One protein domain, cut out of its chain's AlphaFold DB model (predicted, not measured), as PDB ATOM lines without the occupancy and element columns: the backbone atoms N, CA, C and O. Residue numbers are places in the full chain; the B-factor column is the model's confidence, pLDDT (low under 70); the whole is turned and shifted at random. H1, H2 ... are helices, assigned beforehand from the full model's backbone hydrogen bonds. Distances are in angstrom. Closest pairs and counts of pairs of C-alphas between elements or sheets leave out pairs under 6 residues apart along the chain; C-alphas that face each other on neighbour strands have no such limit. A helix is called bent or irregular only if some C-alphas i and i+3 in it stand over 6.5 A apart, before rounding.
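This is residues 28 to 83 of the 83 residues of an uncharacterized protein of Chloroflexus islandicus (UniProt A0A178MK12). One long bent helix, H2, makes the length, and a short helix, H1, packs at a slant on residues 53 to 61 of its first arm, H2a. Residues 63 to 83 stick out. The printed part has 56 residues with two named helices, H1 then H2, and is all helix. It is extended, with a radius of gyration of the C-alphas of 17.1 A and spans of 52 by 17 by 16 A.

H1 is residues 28 to 37, 14.3 A long, from C-alpha 28 at (38.913, -2.262, -39.213). H2, residues 47 to 79, was assigned as one helix by its hydrogen bonds but is bent: C-alphas 64 and 67 are 7.0 A apart. Its arms are H2a, residues 47 to 64, 25.0 A, with a kink of 28 degrees near residue 54, and H2b, residues 67 to 79, 18.9 A, ending at C-alpha 79 (59.215, -14.346, -59.656).

H1 and H2a touch, closest at the C-alphas of Gly 28 and Ala 57, 5.8 A, at a steep tilt of 50 degrees, opposite ways. H2a and H2b stand at a steep tilt of 47 degrees. H1 and H2b are apart. Every O i to N i+4 pair is within hydrogen-bond range in H1, 12 of 14 in H2a and 8 of 9 in H2b.

The farthest C-alphas, of Asp 44 and Glu 82, are 52.0 A apart. The printed part has no cut, and the link from H1 to H2 is short. Residues 81 to 83 have pLDDT under 70.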
ATOM      1  N   GLY A  28      39.437  -3.359 -40.027       97.06
ATOM      2  CA  GLY A  28      38.913  -2.262 -39.213       97.06
ATOM      3  C   GLY A  28      37.546  -1.777 -39.694       97.06
ATOM      4  O   GLY A  28      36.629  -1.652 -38.884       97.06
ATOM      5  N   VAL A  29      37.373  -1.579 -41.008       97.31
ATOM      6  CA  VAL A  29      36.065  -1.237 -41.600       97.31
ATOM      7  C   VAL A  29      35.043  -2.338 -41.331       97.31
ATOM      8  O   VAL A  29      33.936  -2.051 -40.883       97.31
ATOM      9  N   PHE A  30      35.411  -3.602 -41.546       97.88
ATOM     10  CA  PHE A  30      34.529  -4.734 -41.268       97.88
ATOM     11  C   PHE A  30      34.113  -4.787 -39.792       97.88
ATOM     12  O   PHE A  30      32.924  -4.896 -39.492       97.88
ATOM     13  N   THR A  31      35.064  -4.650 -38.865       97.62
ATOM     14  CA  THR A  31      34.780  -4.633 -37.428       97.62
ATOM     15  C   THR A  31      33.876  -3.462 -37.052       97.62
ATOM     16  O   THR A  31      32.903  -3.678 -36.338       97.62
ATOM     17  N   ALA A  32      34.120  -2.257 -37.575       96.62
ATOM     18  CA  ALA A  32      33.251  -1.101 -37.349       96.62
ATOM     19  C   ALA A  32      31.804  -1.373 -37.781       96.62
ATOM     20  O   ALA A  32      30.872  -1.139 -37.012       96.62
ATOM     21  N   VAL A  33      31.617  -1.912 -38.989       97.38
ATOM     22  CA  VAL A  33      30.293  -2.256 -39.523       97.38
ATOM     23  C   VAL A  33      29.600  -3.272 -38.618       97.38
ATOM     24  O   VAL A  33      28.480  -3.032 -38.175       97.38
ATOM     25  N   ILE A  34      30.265  -4.378 -38.279       97.44
ATOM     26  CA  ILE A  34      29.675  -5.414 -37.419       97.44
ATOM     27  C   ILE A  34      29.344  -4.865 -36.030       97.44
ATOM     28  O   ILE A  34      28.279  -5.171 -35.494       97.44
ATOM     29  N   SER A  35      30.202  -4.035 -35.443       97.44
ATOM     30  CA  SER A  35      29.940  -3.433 -34.135       97.44
ATOM     31  C   SER A  35      28.733  -2.493 -34.149       97.44
ATOM     32  O   SER A  35      27.971  -2.505 -33.185       97.44
ATOM     33  N   LEU A  36      28.503  -1.751 -35.238       97.19
ATOM     34  CA  LEU A  36      27.283  -0.953 -35.417       97.19
ATOM     35  C   LEU A  36      26.042  -1.852 -35.537       97.19
ATOM     36  O   LEU A  36      25.056  -1.643 -34.836       97.19
ATOM     37  N   PHE A  37      26.096  -2.894 -36.372       97.38
ATOM     38  CA  PHE A  37      24.967  -3.813 -36.580       97.38
ATOM     39  C   PHE A  37      24.613  -4.646 -35.344       97.38
ATOM     40  O   PHE A  37      23.450  -4.980 -35.136       97.38
ATOM     41  N   THR A  38      25.603  -4.990 -34.522       96.50
ATOM     42  CA  THR A  38      25.402  -5.761 -33.283       96.50
ATOM     43  C   THR A  38      25.090  -4.885 -32.071       96.50
ATOM     44  O   THR A  38      24.885  -5.413 -30.979       96.50
ATOM     45  N   GLY A  39      25.059  -3.559 -32.236       94.00
ATOM     46  CA  GLY A  39      24.823  -2.608 -31.149       94.00
ATOM     47  C   GLY A  39      25.982  -2.486 -30.153       94.00
ATOM     48  O   GLY A  39      25.819  -1.875 -29.102       94.00
ATOM     49  N   GLN A  40      27.158  -3.046 -30.459       93.00
ATOM     50  CA  GLN A  40      28.368  -2.850 -29.650       93.00
ATOM     51  C   GLN A  40      28.961  -1.444 -29.789       93.00
ATOM     52  O   GLN A  40      29.732  -1.017 -28.926       93.00
ATOM     53  N   LEU A  41      28.614  -0.750 -30.871       95.94
ATOM     54  CA  LEU A  41      28.958   0.636 -31.134       95.94
ATOM     55  C   LEU A  41      27.677   1.380 -31.524       95.94
ATOM     56  O   LEU A  41      26.967   0.951 -32.431       95.94
ATOM     57  N   ALA A  42      27.365   2.471 -30.828       94.19
ATOM     58  CA  ALA A  42      26.218   3.310 -31.160       94.19
ATOM     59  C   ALA A  42      26.539   4.244 -32.348       94.19
ATOM     60  O   ALA A  42      27.704   4.608 -32.534       94.19
ATOM     61  N   PRO A  43      25.546   4.674 -33.150       91.50
ATOM     62  CA  PRO A  43      25.774   5.616 -34.253       91.50
ATOM     63  C   PRO A  43      26.345   6.973 -33.810       91.50
ATOM     64  O   PRO A  43      27.044   7.628 -34.576       91.50
ATOM     65  N   ASP A  44      26.053   7.385 -32.578       94.81
ATOM     66  CA  ASP A  44      26.518   8.608 -31.921       94.81
ATOM     67  C   ASP A  44      27.680   8.357 -30.941       94.81
ATOM     68  O   ASP A  44      28.013   9.221 -30.129       94.81
ATOM     69  N   ALA A  45      28.315   7.180 -31.016       94.94
ATOM     70  CA  ALA A  45      29.399   6.794 -30.123       94.94
ATOM     71  C   ALA A  45      30.587   7.766 -30.181       94.94
ATOM     72  O   ALA A  45      31.056   8.172 -31.250       94.94
ATOM     73  N   GLY A  46      31.118   8.090 -29.000       96.62
ATOM     74  CA  GLY A  46      32.287   8.947 -28.853       96.62
ATOM     75  C   GLY A  46      33.592   8.246 -29.236       96.62
ATOM     76  O   GLY A  46      33.672   7.026 -29.374       96.62
ATOM     77  N   TRP A  47      34.668   9.027 -29.358       95.88
ATOM     78  CA  TRP A  47      35.986   8.532 -29.778       95.88
ATOM     79  C   TRP A  47      36.523   7.367 -28.927       95.88
ATOM     80  O   TRP A  47      37.155   6.455 -29.457       95.88
ATOM     81  N   ALA A  48      36.255   7.361 -27.618       96.56
ATOM     82  CA  ALA A  48      36.717   6.303 -26.721       96.56
ATOM     83  C   ALA A  48      36.154   4.917 -27.094       96.56
ATOM     84  O   ALA A  48      36.889   3.928 -27.059       96.56
ATOM     85  N   ASP A  49      34.888   4.845 -27.510       96.19
ATOM     86  CA  ASP A  49      34.249   3.593 -27.925       96.19
ATOM     87  C   ASP A  49      34.790   3.102 -29.267       96.19
ATOM     88  O   ASP A  49      35.065   1.912 -29.433       96.19
ATOM     89  N   TRP A  50      35.036   4.031 -30.195       96.19
ATOM     90  CA  TRP A  50      35.704   3.733 -31.459       96.19
ATOM     91  C   TRP A  50      37.092   3.138 -31.236       96.19
ATOM     92  O   TRP A  50      37.415   2.104 -31.817       96.19
ATOM     93  N   VAL A  51      37.901   3.733 -30.356       96.25
ATOM     94  CA  VAL A  51      39.227   3.199 -30.009       96.25
ATOM     95  C   VAL A  51      39.107   1.823 -29.357       96.25
ATOM     96  O   VAL A  51      39.855   0.917 -29.724       96.25
ATOM     97  N   ARG A  52      38.148   1.627 -28.444       95.94
ATOM     98  CA  ARG A  52      37.909   0.335 -27.779       95.94
ATOM     99  C   ARG A  52      37.623  -0.790 -28.776       95.94
ATOM    100  O   ARG A  52      38.074  -1.911 -28.556       95.94
ATOM    101  N   VAL A  53      36.898  -0.497 -29.854       95.38
ATOM    102  CA  VAL A  53      36.540  -1.468 -30.900       95.38
ATOM    103  C   VAL A  53      37.661  -1.642 -31.929       95.38
ATOM    104  O   VAL A  53      38.013  -2.768 -32.284       95.38
ATOM    105  N   LEU A  54      38.248  -0.544 -32.406       96.31
ATOM    106  CA  LEU A  54      39.217  -0.576 -33.501       96.31
ATOM    107  C   LEU A  54      40.619  -0.983 -33.055       96.31
ATOM    108  O   LEU A  54      41.327  -1.622 -33.826       96.31
ATOM    109  N   TRP A  55      41.036  -0.667 -31.827       96.38
ATOM    110  CA  TRP A  55      42.378  -1.016 -31.355       96.38
ATOM    111  C   TRP A  55      42.632  -2.534 -31.349       96.38
ATOM    112  O   TRP A  55      43.610  -2.968 -31.967       96.38
ATOM    113  N   PRO A  56      41.755  -3.379 -30.769       96.06
ATOM    114  CA  PRO A  56      41.896  -4.829 -30.884       96.06
ATOM    115  C   PRO A  56      41.825  -5.313 -32.335       96.06
ATOM    116  O   PRO A  56      42.572  -6.214 -32.710       96.06
ATOM    117  N   ALA A  57      40.970  -4.702 -33.161       95.06
ATOM    118  CA  ALA A  57      40.834  -5.063 -34.570       95.06
ATOM    119  C   ALA A  57      42.150  -4.853 -35.333       95.06
ATOM    120  O   ALA A  57      42.601  -5.754 -36.036       95.06
ATOM    121  N   ILE A  58      42.807  -3.706 -35.141       95.31
ATOM    122  CA  ILE A  58      44.113  -3.393 -35.738       95.31
ATOM    123  C   ILE A  58      45.137  -4.472 -35.373       95.31
ATOM    124  O   ILE A  58      45.862  -4.951 -36.245       95.31
ATOM    125  N   LEU A  59      45.178  -4.886 -34.103       96.62
ATOM    126  CA  LEU A  59      46.111  -5.914 -33.641       96.62
ATOM    127  C   LEU A  59      45.807  -7.276 -34.268       96.62
ATOM    128  O   LEU A  59      46.710  -7.900 -34.818       96.62
ATOM    129  N   VAL A  60      44.553  -7.730 -34.224       97.50
ATOM    130  CA  VAL A  60      44.157  -9.049 -34.741       97.50
ATOM    131  C   VAL A  60      44.378  -9.134 -36.250       97.50
ATOM    132  O   VAL A  60      45.048 -10.053 -36.723       97.50
ATOM    133  N   TRP A  61      43.863  -8.166 -37.008       97.75
ATOM    134  CA  TRP A  61      43.964  -8.168 -38.466       97.75
ATOM    135  C   TRP A  61      45.387  -7.887 -38.946       97.75
ATOM    136  O   TRP A  61      45.882  -8.579 -39.834       97.75
ATOM    137  N   GLY A  62      46.068  -6.915 -38.336       96.81
ATOM    138  CA  GLY A  62      47.437  -6.552 -38.693       96.81
ATOM    139  C   GLY A  62      48.426  -7.673 -38.401       96.81
ATOM    140  O   GLY A  62      49.126  -8.119 -39.309       96.81
ATOM    141  N   LEU A  63      48.462  -8.174 -37.160       96.88
ATOM    142  CA  LEU A  63      49.382  -9.251 -36.776       96.88
ATOM    143  C   LEU A  63      49.050 -10.558 -37.494       96.88
ATOM    144  O   LEU A  63      49.961 -11.255 -37.938       96.88
ATOM    145  N   GLY A  64      47.759 -10.865 -37.657       96.44
ATOM    146  CA  GLY A  64      47.307 -12.047 -38.386       96.44
ATOM    147  C   GLY A  64      47.770 -12.054 -39.842       96.44
ATOM    148  O   GLY A  64      48.090 -13.115 -40.368       96.44
ATOM    149  N   ALA A  65      47.877 -10.887 -40.481       97.69
ATOM    150  CA  ALA A  65      48.304 -10.757 -41.872       97.69
ATOM    151  C   ALA A  65      49.828 -10.823 -42.083       97.69
ATOM    152  O   ALA A  65      50.268 -11.193 -43.174       97.69
ATOM    153  N   LEU A  66      50.642 -10.512 -41.067       97.88
ATOM    154  CA  LEU A  66      52.109 -10.498 -41.178       97.88
ATOM    155  C   LEU A  66      52.716 -11.782 -41.774       97.88
ATOM    156  O   LEU A  66      53.474 -11.659 -42.740       97.88
ATOM    157  N   PRO A  67      52.418 -13.005 -41.278       97.69
ATOM    158  CA  PRO A  67      53.027 -14.219 -41.824       97.69
ATOM    159  C   PRO A  67      52.638 -14.468 -43.287       97.69
ATOM    160  O   PRO A  67      53.477 -14.886 -44.085       97.69
ATOM    161  N   PHE A  68      51.396 -14.158 -43.671       97.38
ATOM    162  CA  PHE A  68      50.927 -14.327 -45.048       97.38
ATOM    163  C   PHE A  68      51.577 -13.317 -45.990       97.38
ATOM    164  O   PHE A  68      52.041 -13.688 -47.067       97.38
ATOM    165  N   GLY A  69      51.680 -12.054 -45.574       97.62
ATOM    166  CA  GLY A  69      52.344 -11.022 -46.363       97.62
ATOM    167  C   GLY A  69      53.837 -11.305 -46.514       97.62
ATOM    168  O   GLY A  69      54.382 -11.149 -47.607       97.62
ATOM    169  N   ALA A  70      54.485 -11.803 -45.457       97.50
ATOM    170  CA  ALA A  70      55.878 -12.237 -45.505       97.50
ATOM    171  C   ALA A  70      56.089 -13.376 -46.506       97.50
ATOM    172  O   ALA A  70      57.007 -13.311 -47.327       97.50
ATOM    173  N   ALA A  71      55.216 -14.388 -46.480       97.25
ATOM    174  CA  ALA A  71      55.256 -15.494 -47.430       97.25
ATOM    175  C   ALA A  71      55.052 -15.001 -48.871       97.25
ATOM    176  O   ALA A  71      55.856 -15.316 -49.747       97.25
ATOM    177  N   LEU A  72      54.033 -14.171 -49.117       96.12
ATOM    178  CA  LEU A  72      53.764 -13.589 -50.437       96.12
ATOM    179  C   LEU A  72      54.954 -12.782 -50.957       96.12
ATOM    180  O   LEU A  72      55.374 -12.975 -52.095       96.12
ATOM    181  N   GLY A  73      55.536 -11.924 -50.118       95.44
ATOM    182  CA  GLY A  73      56.726 -11.152 -50.462       95.44
ATOM    183  C   GLY A  73      57.925 -12.045 -50.786       95.44
ATOM    184  O   GLY A  73      58.593 -11.855 -51.803       95.44
ATOM    185  N   PHE A  74      58.165 -13.078 -49.975       94.50
ATOM    186  CA  PHE A  74      59.218 -14.056 -50.235       94.50
ATOM    187  C   PHE A  74      59.049 -14.722 -51.607       94.50
ATOM    188  O   PHE A  74      59.992 -14.722 -52.400       94.50
ATOM    189  N   PHE A  75      57.857 -15.234 -51.927       92.94
ATOM    190  CA  PHE A  75      57.600 -15.875 -53.220       92.94
ATOM    191  C   PHE A  75      57.646 -14.883 -54.387       92.94
ATOM    192  O   PHE A  75      58.223 -15.198 -55.428       92.94
ATOM    193  N   ALA A  76      57.142 -13.661 -54.205       91.75
ATOM    194  CA  ALA A  76      57.238 -12.603 -55.209       91.75
ATOM    195  C   ALA A  76      58.700 -12.302 -55.580       91.75
ATOM    196  O   ALA A  76      59.012 -12.134 -56.759       91.75
ATOM    197  N   SER A  77      59.620 -12.356 -54.609       91.12
ATOM    198  CA  SER A  77      61.061 -12.165 -54.841       91.12
ATOM    199  C   SER A  77      61.709 -13.233 -55.737       91.12
ATOM    200  O   SER A  77      62.795 -13.007 -56.286       91.12
ATOM    201  N   LEU A  78      61.071 -14.402 -55.883       88.31
ATOM    202  CA  LEU A  78      61.513 -15.487 -56.764       88.31
ATOM    203  C   LEU A  78      61.005 -15.311 -58.202       88.31
ATOM    204  O   LEU A  78      61.644 -15.823 -59.126       88.31
ATOM    205  N   ILE A  79      59.883 -14.604 -58.372       87.69
ATOM    206  CA  ILE A  79      59.215 -14.346 -59.656       87.69
ATOM    207  C   ILE A  79      59.797 -13.086 -60.300       87.69
ATOM    208  O   ILE A  79      60.324 -13.146 -61.409       87.69
ATOM    209  N   TRP A  80      59.781 -11.958 -59.585       81.19
ATOM    210  CA  TRP A  80      60.336 -10.689 -60.061       81.19
ATOM    211  C   TRP A  80      61.843 -10.654 -59.846       81.19
ATOM    212  O   TRP A  80      62.360 -10.090 -58.882       81.19
ATOM    213  N   ARG A  81      62.563 -11.335 -60.743       67.62
ATOM    214  CA  ARG A  81      64.020 -11.476 -60.646       67.62
ATOM    215  C   ARG A  81      64.799 -10.266 -61.137       67.62
ATOM    216  O   ARG A  81      65.950 -10.131 -60.727       67.62
ATOM    217  N   GLU A  82      64.179  -9.443 -61.970       66.00
ATOM    218  CA  GLU A  82      64.818  -8.363 -62.732       66.00
ATOM    219  C   GLU A  82      64.736  -6.987 -62.053       66.00
ATOM    220  O   GLU A  82      65.347  -6.041 -62.539       66.00
ATOM    221  N   VAL A  83      64.014  -6.886 -60.930       60.03
ATOM    222  CA  VAL A  83      63.878  -5.666 -60.111       60.03
ATOM    223  C   VAL A  83      64.790  -5.722 -58.885       60.03
ATOM    224  O   VAL A  83      64.963  -6.826 -58.302       60.03
TER     225      VAL A  83